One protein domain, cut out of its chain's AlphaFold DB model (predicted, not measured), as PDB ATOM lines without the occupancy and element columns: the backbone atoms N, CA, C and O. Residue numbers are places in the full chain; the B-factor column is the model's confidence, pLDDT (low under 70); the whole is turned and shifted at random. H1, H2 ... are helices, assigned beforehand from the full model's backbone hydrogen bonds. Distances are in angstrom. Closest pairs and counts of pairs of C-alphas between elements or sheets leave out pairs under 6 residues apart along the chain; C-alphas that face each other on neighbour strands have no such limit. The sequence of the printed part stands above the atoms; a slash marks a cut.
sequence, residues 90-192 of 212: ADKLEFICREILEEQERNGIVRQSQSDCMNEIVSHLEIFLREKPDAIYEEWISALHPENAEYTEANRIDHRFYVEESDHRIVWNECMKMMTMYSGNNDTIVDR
ATOM      1  N   ALA A  90     -49.546 -21.244  -3.988       85.69
ATOM      2  CA  ALA A  90     -49.824 -21.925  -5.247       85.69
ATOM      3  C   ALA A  90     -50.871 -21.144  -6.055       85.69
ATOM      4  O   ALA A  90     -50.602 -20.807  -7.204       85.69
ATOM      5  N   ASP A  91     -51.966 -20.723  -5.413       87.06
ATOM      6  CA  ASP A  91     -53.039 -19.954  -6.064       87.06
ATOM      7  C   ASP A  91     -52.528 -18.626  -6.646       87.06
ATOM      8  O   ASP A  91     -52.880 -18.224  -7.755       87.06
ATOM      9  N   LYS A  92     -51.645 -17.932  -5.908       87.56
ATOM     10  CA  LYS A  92     -51.046 -16.675  -6.376       87.56
ATOM     11  C   LYS A  92     -50.114 -16.899  -7.567       87.56
ATOM     12  O   LYS A  92     -50.076 -16.063  -8.466       87.56
ATOM     13  N   LEU A  93     -49.348 -17.990  -7.566       86.25
ATOM     14  CA  LEU A  93     -48.465 -18.319  -8.680       86.25
ATOM     15  C   LEU A  93     -49.276 -18.696  -9.924       86.25
ATOM     16  O   LEU A  93     -48.971 -18.204 -11.004       86.25
ATOM     17  N   GLU A  94     -50.334 -19.492  -9.761       88.88
ATOM     18  CA  GLU A  94     -51.253 -19.842 -10.845       88.88
ATOM     19  C   GLU A  94     -51.899 -18.592 -11.453       88.88
ATOM     20  O   GLU A  94     -51.906 -18.437 -12.675       88.88
ATOM     21  N   PHE A  95     -52.360 -17.661 -10.612       92.81
ATOM     22  CA  PHE A  95     -52.906 -16.385 -11.066       92.81
ATOM     23  C   PHE A  95     -51.901 -15.599 -11.922       92.81
ATOM     24  O   PHE A  95     -52.245 -15.177 -13.024       92.81
ATOM     25  N   ILE A  96     -50.659 -15.445 -11.448       91.75
ATOM     26  CA  ILE A  96     -49.609 -14.710 -12.174       91.75
ATOM     27  C   ILE A  96     -49.262 -15.417 -13.490       91.75
ATOM     28  O   ILE A  96     -49.124 -14.765 -14.522       91.75
ATOM     29  N   CYS A  97     -49.136 -16.746 -13.481       91.12
ATOM     30  CA  CYS A  97     -48.870 -17.516 -14.695       91.12
ATOM     31  C   CYS A  97     -49.986 -17.340 -15.729       91.12
ATOM     32  O   CYS A  97     -49.689 -17.129 -16.903       91.12
ATOM     33  N   ARG A  98     -51.252 -17.379 -15.298       93.25
ATOM     34  CA  ARG A  98     -52.401 -17.130 -16.174       93.25
ATOM     35  C   ARG A  98     -52.374 -15.714 -16.750       93.25
ATOM     36  O   ARG A  98     -52.499 -15.563 -17.959       93.25
ATOM     37  N   GLU A  99     -52.137 -14.699 -15.922       93.75
ATOM     38  CA  GLU A  99     -52.064 -13.299 -16.366       93.75
ATOM     39  C   GLU A  99     -50.941 -13.072 -17.395       93.75
ATOM     40  O   GLU A  99     -51.151 -12.396 -18.402       93.75
ATOM     41  N   ILE A 100     -49.770 -13.690 -17.193       89.06
ATOM     42  CA  ILE A 100     -48.652 -13.629 -18.148       89.06
ATOM     43  C   ILE A 100     -49.029 -14.283 -19.482       89.06
ATOM     44  O   ILE A 100     -48.715 -13.725 -20.532       89.06
ATOM     45  N   LEU A 101     -49.686 -15.446 -19.456       90.06
ATOM     46  CA  LEU A 101     -50.109 -16.142 -20.676       90.06
ATOM     47  C   LEU A 101     -51.142 -15.324 -21.460       90.06
ATOM     48  O   LEU A 101     -50.984 -15.142 -22.666       90.06
ATOM     49  N   GLU A 102     -52.145 -14.768 -20.780       92.94
ATOM     50  CA  GLU A 102     -53.159 -13.916 -21.414       92.94
ATOM     51  C   GLU A 102     -52.546 -12.634 -22.003       92.94
ATOM     52  O   GLU A 102     -52.903 -12.208 -23.102       92.94
ATOM     53  N   GLU A 103     -51.598 -12.005 -21.303       88.75
ATOM     54  CA  GLU A 103     -50.877 -10.836 -21.819       88.75
ATOM     55  C   GLU A 103     -50.002 -11.190 -23.029       88.75
ATOM     56  O   GLU A 103     -49.905 -10.410 -23.980       88.75
ATOM     57  N   GLN A 104     -49.379 -12.370 -23.043       86.69
ATOM     58  CA  GLN A 104     -48.628 -12.850 -24.203       86.69
ATOM     59  C   GLN A 104     -49.534 -13.089 -25.413       86.69
ATOM     60  O   GLN A 104     -49.157 -12.700 -26.520       86.69
ATOM     61  N   GLU A 105     -50.721 -13.661 -25.211       92.12
ATOM     62  CA  GLU A 105     -51.712 -13.861 -26.272       92.12
ATOM     63  C   GLU A 105     -52.180 -12.522 -26.856       92.12
ATOM     64  O   GLU A 105     -52.113 -12.322 -28.071       92.12
ATOM     65  N   ARG A 106     -52.543 -11.554 -26.000       90.75
ATOM     66  CA  ARG A 106     -52.905 -10.193 -26.438       90.75
ATOM     67  C   ARG A 106     -51.798  -9.544 -27.261       90.75
ATOM     68  O   ARG A 106     -52.059  -8.993 -28.331       90.75
ATOM     69  N   ASN A 107     -50.556  -9.640 -26.794       86.06
ATOM     70  CA  ASN A 107     -49.408  -9.101 -27.518       86.06
ATOM     71  C   ASN A 107     -49.154  -9.834 -28.843       86.06
ATOM     72  O   ASN A 107     -48.721  -9.207 -29.809       86.06
ATOM     73  N   GLY A 108     -49.441 -11.136 -28.910       87.81
ATOM     74  CA  GLY A 108     -49.411 -11.909 -30.150       87.81
ATOM     75  C   GLY A 108     -50.394 -11.364 -31.186       87.81
ATOM     76  O   GLY A 108     -49.998 -11.112 -32.322       87.81
ATOM     77  N   ILE A 109     -51.635 -11.092 -30.773       90.69
ATOM     78  CA  ILE A 109     -52.671 -10.517 -31.646       90.69
ATOM     79  C   ILE A 109     -52.235  -9.146 -32.178       90.69
ATOM     80  O   ILE A 109     -52.320  -8.902 -33.379       90.69
ATOM     81  N   VAL A 110     -51.702  -8.269 -31.318       90.00
ATOM     82  CA  VAL A 110     -51.227  -6.935 -31.735       90.00
ATOM     83  C   VAL A 110     -50.113  -7.037 -32.779       90.00
ATOM     84  O   VAL A 110     -50.167  -6.344 -33.795       90.00
ATOM     85  N   ARG A 111     -49.121  -7.911 -32.561       88.31
ATOM     86  CA  ARG A 111     -48.032  -8.122 -33.531       88.31
ATOM     87  C   ARG A 111     -48.557  -8.651 -34.861       88.31
ATOM     88  O   ARG A 111     -48.106  -8.186 -35.903       88.31
ATOM     89  N   GLN A 112     -49.516  -9.577 -34.825       90.19
ATOM     90  CA  GLN A 112     -50.127 -10.113 -36.037       90.19
ATOM     91  C   GLN A 112     -50.844  -9.011 -36.821       90.19
ATOM     92  O   GLN A 112     -50.551  -8.821 -37.995       90.19
ATOM     93  N   SER A 113     -51.687  -8.207 -36.167       91.31
ATOM     94  CA  SER A 113     -52.393  -7.107 -36.840       91.31
ATOM     95  C   SER A 113     -51.440  -6.063 -37.435       91.31
ATOM     96  O   SER A 113     -51.696  -5.533 -38.513       91.31
ATOM     97  N   GLN A 114     -50.324  -5.769 -36.762       89.81
ATOM     98  CA  GLN A 114     -49.290  -4.878 -37.301       89.81
ATOM     99  C   GLN A 114     -48.588  -5.482 -38.524       89.81
ATOM    100  O   GLN A 114     -48.347  -4.775 -39.502       89.81
ATOM    101  N   SER A 115     -48.272  -6.777 -38.472       89.31
ATOM    102  CA  SER A 115     -47.692  -7.518 -39.594       89.31
ATOM    103  C   SER A 115     -48.631  -7.526 -40.800       89.31
ATOM    104  O   SER A 115     -48.192  -7.259 -41.916       89.31
ATOM    105  N   ASP A 116     -49.921  -7.778 -40.577       93.19
ATOM    106  CA  ASP A 116     -50.936  -7.811 -41.631       93.19
ATOM    107  C   ASP A 116     -51.075  -6.442 -42.312       93.19
ATOM    108  O   ASP A 116     -51.064  -6.358 -43.538       93.19
ATOM    109  N   CYS A 117     -51.088  -5.360 -41.527       94.44
ATOM    110  CA  CYS A 117     -51.097  -3.991 -42.047       94.44
ATOM    111  C   CYS A 117     -49.854  -3.686 -42.904       94.44
ATOM    112  O   CYS A 117     -49.963  -3.134 -43.999       94.44
ATOM    113  N   MET A 118     -48.659  -4.096 -42.460       92.75
ATOM    114  CA  MET A 118     -47.440  -3.918 -43.260       92.75
ATOM    115  C   MET A 118     -47.476  -4.716 -44.567       92.75
ATOM    116  O   MET A 118     -47.058  -4.198 -45.604       92.75
ATOM    117  N   ASN A 119     -47.985  -5.949 -44.532       92.75
ATOM    118  CA  ASN A 119     -48.149  -6.783 -45.722       92.75
ATOM    119  C   ASN A 119     -49.085  -6.136 -46.745       92.75
ATOM    120  O   ASN A 119     -48.802  -6.164 -47.942       92.75
ATOM    121  N   GLU A 120     -50.171  -5.520 -46.284       96.19
ATOM    122  CA  GLU A 120     -51.117  -4.814 -47.146       96.19
ATOM    123  C   GLU A 120     -50.462  -3.618 -47.854       96.19
ATOM    124  O   GLU A 120     -50.574  -3.492 -49.076       96.19
ATOM    125  N   ILE A 121     -49.689  -2.800 -47.125       95.81
ATOM    126  CA  ILE A 121     -48.938  -1.669 -47.703       95.81
ATOM    127  C   ILE A 121     -47.959  -2.157 -48.781       95.81
ATOM    128  O   ILE A 121     -47.882  -1.571 -49.866       95.81
ATOM    129  N   VAL A 122     -47.221  -3.239 -48.505       95.62
ATOM    130  CA  VAL A 122     -46.267  -3.828 -49.459       95.62
ATOM    131  C   VAL A 122     -46.989  -4.363 -50.696       95.62
ATOM    132  O   VAL A 122     -46.606  -4.028 -51.815       95.62
ATOM    133  N   SER A 123     -48.069  -5.124 -50.508       94.81
ATOM    134  CA  SER A 123     -48.884  -5.656 -51.605       94.81
ATOM    135  C   SER A 123     -49.419  -4.536 -52.501       94.81
ATOM    136  O   SER A 123     -49.382  -4.649 -53.728       94.81
ATOM    137  N   HIS A 124     -49.891  -3.431 -51.915       97.00
ATOM    138  CA  HIS A 124     -50.366  -2.288 -52.691       97.00
ATOM    139  C   HIS A 124     -49.237  -1.635 -53.497       97.00
ATOM    140  O   HIS A 124     -49.437  -1.286 -54.662       97.00
ATOM    141  N   LEU A 125     -48.037  -1.497 -52.918       96.31
ATOM    142  CA  LEU A 125     -46.869  -0.983 -53.640       96.31
ATOM    143  C   LEU A 125     -46.491  -1.863 -54.836       96.31
ATOM    144  O   LEU A 125     -46.234  -1.339 -55.918       96.31
ATOM    145  N   GLU A 126     -46.473  -3.185 -54.668       94.50
ATOM    146  CA  GLU A 126     -46.149  -4.114 -55.756       94.50
ATOM    147  C   GLU A 126     -47.127  -4.012 -56.925       94.50
ATOM    148  O   GLU A 126     -46.715  -4.002 -58.088       94.50
ATOM    149  N   ILE A 127     -48.426  -3.949 -56.619       96.06
ATOM    150  CA  ILE A 127     -49.474  -3.782 -57.628       96.06
ATOM    151  C   ILE A 127     -49.286  -2.435 -58.334       96.06
ATOM    152  O   ILE A 127     -49.249  -2.388 -59.562       96.06
ATOM    153  N   PHE A 128     -49.077  -1.363 -57.569       97.19
ATOM    154  CA  PHE A 128     -48.903  -0.018 -58.106       97.19
ATOM    155  C   PHE A 128     -47.682   0.101 -59.030       97.19
ATOM    156  O   PHE A 128     -47.802   0.618 -60.139       97.19
ATOM    157  N   LEU A 129     -46.520  -0.424 -58.628       95.88
ATOM    158  CA  LEU A 129     -45.304  -0.395 -59.449       95.88
ATOM    159  C   LEU A 129     -45.401  -1.295 -60.685       95.88
ATOM    160  O   LEU A 129     -44.763  -1.017 -61.699       95.88
ATOM    161  N   ARG A 130     -46.215  -2.357 -60.639       94.00
ATOM    162  CA  ARG A 130     -46.510  -3.176 -61.824       94.00
ATOM    163  C   ARG A 130     -47.310  -2.392 -62.861       94.00
ATOM    164  O   ARG A 130     -47.079  -2.564 -64.055       94.00
ATOM    165  N   GLU A 131     -48.251  -1.567 -62.414       96.81
ATOM    166  CA  GLU A 131     -49.065  -0.722 -63.294       96.81
ATOM    167  C   GLU A 131     -48.303   0.518 -63.779       96.81
ATOM    168  O   GLU A 131     -48.478   0.942 -64.922       96.81
ATOM    169  N   LYS A 132     -47.453   1.094 -62.921       97.00
ATOM    170  CA  LYS A 132     -46.698   2.323 -63.182       97.00
ATOM    171  C   LYS A 132     -45.237   2.179 -62.722       97.00
ATOM    172  O   LYS A 132     -44.896   2.625 -61.627       97.00
ATOM    173  N   PRO A 133     -44.355   1.596 -63.553       95.00
ATOM    174  CA  PRO A 133     -42.963   1.348 -63.169       95.00
ATOM    175  C   PRO A 133     -42.141   2.632 -62.973       95.00
ATOM    176  O   PRO A 133     -41.200   2.635 -62.186       95.00
ATOM    177  N   ASP A 134     -42.517   3.723 -63.647       95.06
ATOM    178  CA  ASP A 134     -41.830   5.022 -63.579       95.06
ATOM    179  C   ASP A 134     -42.448   5.985 -62.544       95.06
ATOM    180  O   ASP A 134     -42.144   7.180 -62.543       95.06
ATOM    181  N   ALA A 135     -43.355   5.496 -61.692       95.88
ATOM    182  CA  ALA A 135     -44.043   6.338 -60.720       95.88
ATOM    183  C   ALA A 135     -43.113   6.843 -59.609       95.88
ATOM    184  O   ALA A 135     -42.120   6.211 -59.241       95.88
ATOM    185  N   ILE A 136     -43.485   7.981 -59.025       95.94
ATOM    186  CA  ILE A 136     -42.791   8.576 -57.874       95.94
ATOM    187  C   ILE A 136     -43.516   8.275 -56.556       95.94
ATOM    188  O   ILE A 136     -44.684   7.885 -56.540       95.94
ATOM    189  N   TYR A 137     -42.822   8.498 -55.437       96.38
ATOM    190  CA  TYR A 137     -43.336   8.228 -54.092       96.38
ATOM    191  C   TYR A 137     -44.676   8.931 -53.833       96.38
ATOM    192  O   TYR A 137     -45.627   8.312 -53.364       96.38
ATOM    193  N   GLU A 138     -44.775  10.209 -54.189       95.62
ATOM    194  CA  GLU A 138     -45.970  11.026 -53.991       95.62
ATOM    195  C   GLU A 138     -47.186  10.497 -54.756       95.62
ATOM    196  O   GLU A 138     -48.303  10.548 -54.242       95.62
ATOM    197  N   GLU A 139     -46.985   9.956 -55.959       95.56
ATOM    198  CA  GLU A 139     -48.066   9.366 -56.752       95.56
ATOM    199  C   GLU A 139     -48.578   8.075 -56.114       95.56
ATOM    200  O   GLU A 139     -49.787   7.848 -56.080       95.56
ATOM    201  N   TRP A 140     -47.673   7.258 -55.567       96.75
ATOM    202  CA  TRP A 140     -48.049   6.050 -54.838       96.75
ATOM    203  C   TRP A 140     -48.846   6.379 -53.573       96.75
ATOM    204  O   TRP A 140     -49.916   5.809 -53.360       96.75
ATOM    205  N   ILE A 141     -48.377   7.339 -52.766       96.44
ATOM    206  CA  ILE A 141     -49.103   7.771 -51.563       96.44
ATOM    207  C   ILE A 141     -50.454   8.383 -51.929       96.44
ATOM    208  O   ILE A 141     -51.434   8.102 -51.251       96.44
ATOM    209  N   SER A 142     -50.540   9.154 -53.014       94.88
ATOM    210  CA  SER A 142     -51.818   9.717 -53.470       94.88
ATOM    211  C   SER A 142     -52.805   8.643 -53.935       94.88
ATOM    212  O   SER A 142     -54.009   8.814 -53.778       94.88
ATOM    213  N   ALA A 143     -52.312   7.531 -54.492       95.56
ATOM    214  CA  ALA A 143     -53.150   6.395 -54.866       95.56
ATOM    215  C   ALA A 143     -53.630   5.594 -53.645       95.56
ATOM    216  O   ALA A 143     -54.775   5.152 -53.626       95.56
ATOM    217  N   LEU A 144     -52.768   5.419 -52.638       95.38
ATOM    218  CA  LEU A 144     -53.084   4.676 -51.415       95.38
ATOM    219  C   LEU A 144     -53.959   5.486 -50.440       95.38
ATOM    220  O   LEU A 144     -54.865   4.939 -49.820       95.38
ATOM    221  N   HIS A 145     -53.692   6.787 -50.322       94.31
ATOM    222  CA  HIS A 145     -54.328   7.724 -49.399       94.31
ATOM    223  C   HIS A 145     -54.803   8.990 -50.132       94.31
ATOM    224  O   HIS A 145     -54.229  10.074 -49.941       94.31
ATOM    225  N   PRO A 146     -55.851   8.898 -50.967       93.31
ATOM    226  CA  PRO A 146     -56.360  10.042 -51.726       93.31
ATOM    227  C   PRO A 146     -56.864  11.187 -50.834       93.31
ATOM    228  O   PRO A 146     -56.977  12.321 -51.294       93.31
ATOM    229  N   GLU A 147     -57.170  10.913 -49.565       92.44
ATOM    230  CA  GLU A 147     -57.562  11.897 -48.555       92.44
ATOM    231  C   GLU A 147     -56.390  12.726 -48.013       92.44
ATOM    232  O   GLU A 147     -56.600  13.836 -47.528       92.44
ATOM    233  N   ASN A 148     -55.167  12.193 -48.092       88.56
ATOM    234  CA  ASN A 148     -53.954  12.847 -47.593       88.56
ATOM    235  C   ASN A 148     -53.127  13.497 -48.715       88.56
ATOM    236  O   ASN A 148     -52.065  14.067 -48.445       88.56
ATOM    237  N   ALA A 149     -53.597  13.401 -49.958       88.12
ATOM    238  CA  ALA A 149     -53.075  14.147 -51.089       88.12
ATOM    239  C   ALA A 149     -53.859  15.456 -51.221       88.12
ATOM    240  O   ALA A 149     -55.070  15.452 -51.454       88.12
ATOM    241  N   GLU A 150     -53.184  16.595 -51.077       80.75
ATOM    242  CA  GLU A 150     -53.817  17.854 -51.446       80.75
ATOM    243  C   GLU A 150     -53.894  17.922 -52.978       80.75
ATOM    244  O   GLU A 150     -52.872  17.926 -53.662       80.75
ATOM    245  N   TYR A 151     -55.109  18.026 -53.524       68.69
ATOM    246  CA  TYR A 151     -55.360  18.191 -54.967       68.69
ATOM    247  C   TYR A 151     -54.890  19.549 -55.531       68.69
ATOM    248  O   TYR A 151     -55.214  19.903 -56.665       68.69
ATOM    249  N   THR A 152     -54.170  20.354 -54.750       73.19
ATOM    250  CA  THR A 152     -53.531  21.583 -55.223       73.19
ATOM    251  C   THR A 152     -52.421  21.262 -56.224       73.19
ATOM    252  O   THR A 152     -51.829  20.187 -56.213       73.19
ATOM    253  N   GLU A 153     -52.096  22.236 -57.078       65.94
ATOM    254  CA  GLU A 153     -51.196  22.130 -58.247       65.94
ATOM    255  C   GLU A 153     -49.766  21.612 -57.962       65.94
ATOM    256  O   GLU A 153     -48.958  21.481 -58.878       65.94
ATOM    257  N   ALA A 154     -49.420  21.335 -56.705       75.62
ATOM    258  CA  ALA A 154     -48.075  20.991 -56.271       75.62
ATOM    259  C   ALA A 154     -47.858  19.500 -55.940       75.62
ATOM    260  O   ALA A 154     -46.765  19.189 -55.467       75.62
ATOM    261  N   ASN A 155     -48.841  18.605 -56.153       77.31
ATOM    262  CA  ASN A 155     -48.752  17.171 -55.804       77.31
ATOM    263  C   ASN A 155     -48.165  16.949 -54.396       77.31
ATOM    264  O   ASN A 155     -47.222  16.179 -54.199       77.31
ATOM    265  N   ARG A 156     -48.665  17.699 -53.411       87.38
ATOM    266  CA  ARG A 156     -48.150  17.633 -52.043       87.38
ATOM    267  C   ARG A 156     -48.970  16.643 -51.231       87.38
ATOM    268  O   ARG A 156     -50.182  16.786 -51.105       87.38
ATOM    269  N   ILE A 157     -48.276  15.671 -50.656       93.44
ATOM    270  CA  ILE A 157     -48.826  14.761 -49.651       93.44
ATOM    271  C   ILE A 157     -48.557  15.311 -48.246       93.44
ATOM    272  O   ILE A 157     -47.669  16.149 -48.048       93.44
ATOM    273  N   ASP A 158     -49.312  14.832 -47.259       93.75
ATOM    274  CA  ASP A 158     -49.114  15.194 -45.853       93.75
ATOM    275  C   ASP A 158     -47.651  14.968 -45.399       93.75
ATOM    276  O   ASP A 158     -47.052  13.912 -45.621       93.75
ATOM    277  N   HIS A 159     -47.079  15.966 -44.712       93.25
ATOM    278  CA  HIS A 159     -45.718  15.951 -44.166       93.25
ATOM    279  C   HIS A 159     -45.363  14.699 -43.343       93.25
ATOM    280  O   HIS A 159     -44.192  14.315 -43.293       93.25
ATOM    281  N   ARG A 160     -46.348  14.037 -42.723       93.06
ATOM    282  CA  ARG A 160     -46.151  12.802 -41.945       93.06
ATOM    283  C   ARG A 160     -45.604  11.651 -42.789       93.06
ATOM    284  O   ARG A 160     -44.861  10.826 -42.266       93.06
ATOM    285  N   PHE A 161     -45.896  11.628 -44.089       95.12
ATOM    286  CA  PHE A 161     -45.366  10.627 -45.022       95.12
ATOM    287  C   PHE A 161     -43.931  10.924 -45.476       95.12
ATOM    288  O   PHE A 161     -43.307  10.088 -46.127       95.12
ATOM    289  N   TYR A 162     -43.381  12.096 -45.149       94.81
ATOM    290  CA  TYR A 162     -41.985  12.435 -45.439       94.81
ATOM    291  C   TYR A 162     -41.026  12.097 -44.297       94.81
ATOM    292  O   TYR A 162     -39.815  12.218 -44.473       94.81
ATOM    293  N   VAL A 163     -41.548  11.666 -43.148       95.56
ATOM    294  CA  VAL A 163     -40.742  11.217 -42.010       95.56
ATOM    295  C   VAL A 163     -39.997   9.939 -42.403       95.56
ATOM    296  O   VAL A 163     -40.600   9.018 -42.963       95.56
ATOM    297  N   GLU A 164     -38.688   9.888 -42.142       94.31
ATOM    298  CA  GLU A 164     -37.830   8.753 -42.520       94.31
ATOM    299  C   GLU A 164     -38.286   7.456 -41.848       94.31
ATOM    300  O   GLU A 164     -38.215   6.385 -42.447       94.31
ATOM    301  N   GLU A 165     -38.824   7.575 -40.636       93.50
ATOM    302  CA  GLU A 165     -39.370   6.487 -39.835       93.50
ATOM    303  C   GLU A 165     -40.809   6.104 -40.214       93.50
ATOM    304  O   GLU A 165     -41.381   5.206 -39.598       93.50
ATOM    305  N   SER A 166     -41.428   6.772 -41.197       95.25
ATOM    306  CA  SER A 166     -42.768   6.385 -41.639       95.25
ATOM    307  C   SER A 166     -42.727   5.064 -42.406       95.25
ATOM    308  O   SER A 166     -41.891   4.847 -43.283       95.25
ATOM    309  N   ASP A 167     -43.685   4.192 -42.107       95.06
ATOM    310  CA  ASP A 167     -43.768   2.847 -42.682       95.06
ATOM    311  C   ASP A 167     -43.782   2.855 -44.206       95.06
ATOM    312  O   ASP A 167     -43.043   2.115 -44.852       95.06
ATOM    313  N   HIS A 168     -44.563   3.767 -44.777       96.38
ATOM    314  CA  HIS A 168     -44.640   3.985 -46.211       96.38
ATOM    315  C   HIS A 168     -43.278   4.351 -46.805       96.38
ATOM    316  O   HIS A 168     -42.860   3.773 -47.809       96.38
ATOM    317  N   ARG A 169     -42.547   5.275 -46.168       96.25
ATOM    318  CA  ARG A 169     -41.244   5.719 -46.667       96.25
ATOM    319  C   ARG A 169     -40.196   4.618 -46.571       96.25
ATOM    320  O   ARG A 169     -39.403   4.464 -47.501       96.25
ATOM    321  N   ILE A 170     -40.216   3.836 -45.493       95.44
ATOM    322  CA  ILE A 170     -39.346   2.667 -45.317       95.44
ATOM    323  C   ILE A 170     -39.611   1.642 -46.426       95.44
ATOM    324  O   ILE A 170     -38.672   1.227 -47.107       95.44
ATOM    325  N   VAL A 171     -40.881   1.279 -46.645       95.75
ATOM    326  CA  VAL A 171     -41.290   0.294 -47.662       95.75
ATOM    327  C   VAL A 171     -40.888   0.750 -49.065       95.75
ATOM    328  O   VAL A 171     -40.267  -0.017 -49.802       95.75
ATOM    329  N   TRP A 172     -41.161   2.010 -49.413       96.81
ATOM    330  CA  TRP A 172     -40.759   2.580 -50.699       96.81
ATOM    331  C   TRP A 172     -39.244   2.526 -50.907       96.81
ATOM    332  O   TRP A 172     -38.772   2.028 -51.928       96.81
ATOM    333  N   ASN A 173     -38.469   3.011 -49.933       95.69
ATOM    334  CA  ASN A 173     -37.014   3.081 -50.045       95.69
ATOM    335  C   ASN A 173     -36.383   1.689 -50.191       95.69
ATOM    336  O   ASN A 173     -35.487   1.512 -51.021       95.69
ATOM    337  N   GLU A 174     -36.837   0.699 -49.413       94.44
ATOM    338  CA  GLU A 174     -36.340  -0.676 -49.535       94.44
ATOM    339  C   GLU A 174     -36.706  -1.270 -50.906       94.44
ATOM    340  O   GLU A 174     -35.843  -1.869 -51.548       94.44
ATOM    341  N   CYS A 175     -37.920  -1.026 -51.414       93.56
ATOM    342  CA  CYS A 175     -38.328  -1.476 -52.748       93.56
ATOM    343  C   CYS A 175     -37.454  -0.861 -53.862       93.56
ATOM    344  O   CYS A 175     -36.899  -1.581 -54.696       93.56
ATOM    345  N   MET A 176     -37.234   0.459 -53.836       93.00
ATOM    346  CA  MET A 176     -36.366   1.150 -54.803       93.00
ATOM    347  C   MET A 176     -34.917   0.656 -54.734       93.00
ATOM    348  O   MET A 176     -34.258   0.459 -55.758       93.00
ATOM    349  N   LYS A 177     -34.406   0.417 -53.523       92.56
ATOM    350  CA  LYS A 177     -33.076  -0.163 -53.315       92.56
ATOM    351  C   LYS A 177     -32.970  -1.558 -53.928       92.56
ATOM    352  O   LYS A 177     -31.942  -1.887 -54.510       92.56
ATOM    353  N   MET A 178     -34.023  -2.363 -53.843       87.69
ATOM    354  CA  MET A 178     -34.042  -3.667 -54.497       87.69
ATOM    355  C   MET A 178     -34.055  -3.528 -56.014       87.69
ATOM    356  O   MET A 178     -33.188  -4.100 -56.670       87.69
ATOM    357  N   MET A 179     -34.949  -2.716 -56.579       86.88
ATOM    358  CA  MET A 179     -34.998  -2.511 -58.031       86.88
ATOM    359  C   MET A 179     -33.668  -1.996 -58.595       86.88
ATOM    360  O   MET A 179     -33.177  -2.519 -59.592       86.88
ATOM    361  N   THR A 180     -33.020  -1.045 -57.917       89.31
ATOM    362  CA  THR A 180     -31.695  -0.543 -58.325       89.31
ATOM    363  C   THR A 180     -30.600  -1.611 -58.254       89.31
ATOM    364  O   THR A 180     -29.727  -1.627 -59.122       89.31
ATOM    365  N   MET A 181     -30.648  -2.531 -57.281       86.19
ATOM    366  CA  MET A 181     -29.713  -3.661 -57.211       86.19
ATOM    367  C   MET A 181     -29.893  -4.647 -58.376       86.19
ATOM    368  O   MET A 181     -28.900  -5.198 -58.852       86.19
ATOM    369  N   TYR A 182     -31.123  -4.856 -58.856       82.44
ATOM    370  CA  TYR A 182     -31.412  -5.798 -59.946       82.44
ATOM    371  C   TYR A 182     -31.200  -5.212 -61.343       82.44
ATOM    372  O   TYR A 182     -30.751  -5.936 -62.227       82.44
ATOM    373  N   SER A 183     -31.415  -3.911 -61.548       81.69
ATOM    374  CA  SER A 183     -31.186  -3.271 -62.854       81.69
ATOM    375  C   SER A 183     -29.728  -3.347 -63.343       81.69
ATOM    376  O   SER A 183     -29.468  -3.123 -64.520       81.69
ATOM    377  N   GLY A 184     -28.767  -3.676 -62.469       74.56
ATOM    378  CA  GLY A 184     -27.369  -3.923 -62.849       74.56
ATOM    379  C   GLY A 184     -27.065  -5.353 -63.318       74.56
ATOM    380  O   GLY A 184     -26.045  -5.567 -63.969       74.56
ATOM    381  N   ASN A 185     -27.936  -6.323 -63.022       71.12
ATOM    382  CA  ASN A 185     -27.735  -7.747 -63.298       71.12
ATOM    383  C   ASN A 185     -28.908  -8.265 -64.139       71.12
ATOM    384  O   ASN A 185     -29.898  -8.758 -63.608       71.12
ATOM    385  N   ASN A 186     -28.767  -8.145 -65.460       56.59
ATOM    386  CA  ASN A 186     -29.792  -8.319 -66.499       56.59
ATOM    387  C   ASN A 186     -30.587  -9.652 -66.554       56.59
ATOM    388  O   ASN A 186     -31.266  -9.852 -67.551       56.59
ATOM    389  N   ASP A 187     -30.549 -10.561 -65.566       54.44
ATOM    390  CA  ASP A 187     -31.231 -11.869 -65.698       54.44
ATOM    391  C   ASP A 187     -31.711 -12.575 -64.413       54.44
ATOM    392  O   ASP A 187     -32.214 -13.698 -64.474       54.44
ATOM    393  N   THR A 188     -31.611 -11.975 -63.224       52.62
ATOM    394  CA  THR A 188     -32.071 -12.672 -62.006       52.62
ATOM    395  C   THR A 188     -33.491 -12.278 -61.626       52.62
ATOM    396  O   THR A 188     -33.727 -11.170 -61.149       52.62
ATOM    397  N   ILE A 189     -34.406 -13.233 -61.835       58.34
ATOM    398  CA  ILE A 189     -35.756 -13.347 -61.264       58.34
ATOM    399  C   ILE A 189     -35.839 -12.603 -59.926       58.34
ATOM    400  O   ILE A 189     -35.141 -12.952 -58.975       58.34
ATOM    401  N   VAL A 190     -36.698 -11.583 -59.879       58.06
ATOM    402  CA  VAL A 190     -36.999 -10.808 -58.672       58.06
ATOM    403  C   VAL A 190     -37.449 -11.788 -57.593       58.06
ATOM    404  O   VAL A 190     -38.461 -12.476 -57.752       58.06
ATOM    405  N   ASP A 191     -36.654 -11.905 -56.534       63.00
ATOM    406  CA  ASP A 191     -36.948 -12.787 -55.414       63.00
ATOM    407  C   ASP A 191     -38.279 -12.344 -54.789       63.00
ATOM    408  O   ASP A 191     -38.391 -11.248 -54.236       63.00
ATOM    409  N   ARG A 192     -39.316 -13.180 -54.933       61.81
ATOM    410  CA  ARG A 192     -40.680 -12.898 -54.452       61.81
ATOM    411  C   ARG A 192     -40.758 -12.774 -52.929       61.81
ATOM    412  O   ARG A 192     -41.803 -12.395 -52.426       61.81
TER     413      ARG A 192
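Overview. This is residues 90 to 192 of the 212 residues of the protein "Hypothetical protein" of Chaetoceros debilis (UniProt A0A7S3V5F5). A single long helix, H1, sticks out of a small head like a handle: its residues 90 to 117 stand free, while its later part joins the short helices H2 and H3 and the helix H4 in the head. H4 slants past H1 at a steep angle, meeting it with its first residues, 167 to 172, and a loop of residues 145 to 158 links H2 to H3. The printed part has 103 residues with four named helices, in the order H1, H2, H3, H4, and no named strand; the class is all helix. The whole is extended, with a radius of gyration of the C-alphas of 20.2 A and spans of 66 by 42 by 21 A, and the free part of H1 makes much of the length.

Arrangement. H1, residues 90 to 131, comes first. H2, residues 137 to 144, only just touches H1, with 3 pairs of C-alphas within 8 A; residues 124 to 128 of H1 alone take part, and the closest C-alphas are those of Phe 128 and Trp 140, 6.9 A apart. H1 and H2 run opposite ways at a steep tilt of 69 degrees, only just short of about perpendicular. Residues 149 to 150 pair with residues 156 to 157, antiparallel. H3, residues 159 to 162, is apart from H1, but H2 and H3 are near each other, with 5 pairs of C-alphas within 10 A. H4, residues 167 to 182, and H3 touch only at the corner by their link, and only just, with 3 pairs of C-alphas within 8 A; the closest C-alphas are those of Phe 161 and Arg 169, 6.6 A apart. H4 touches H1 with residues 167 to 172 alone, and H1 touches H4 with residues 118 to 125 alone; the closest C-alphas are those of Val 122 and Val 171, 6.7 A apart. H1 and H4 run the same way at a steep tilt of 54 degrees. H2 and H4 are close but not clearly touching, and their closest C-alphas, those of Tyr 137 and Trp 172, are 7.1 A apart. In H1, H2 and H4 every O i to N i+4 pair is within hydrogen-bond range; H3 is too short for such a pair, and its one O i to N i+3 pair is within range.

Along the chain. H1 begins at C-alpha 90 at (-49.824, -21.925, -5.247) and runs 61.8 A to C-alpha 131 at (-49.065, -0.722, -63.294). H2 measures 10.7 A from first to last C-alpha, and H3 5.3 A. H4 measures 22.9 A and ends at C-alpha 182 at (-31.412, -5.798, -59.946).

Size, cuts and confidence. The two C-alphas farthest apart are those of Ala 90 and Glu 153, at 68.9 A. Without the free residues 90 to 117 and 183 to 189, the body of 68 residues spans 37 by 25 by 21 A. The printed part has no cut. The links H1 to H2 and H3 to H4 are tight, and the link H2 to H3 is long. The mean pLDDT of the printed part is 88.7; residues 151, 153 and 186 to 192 are under 70.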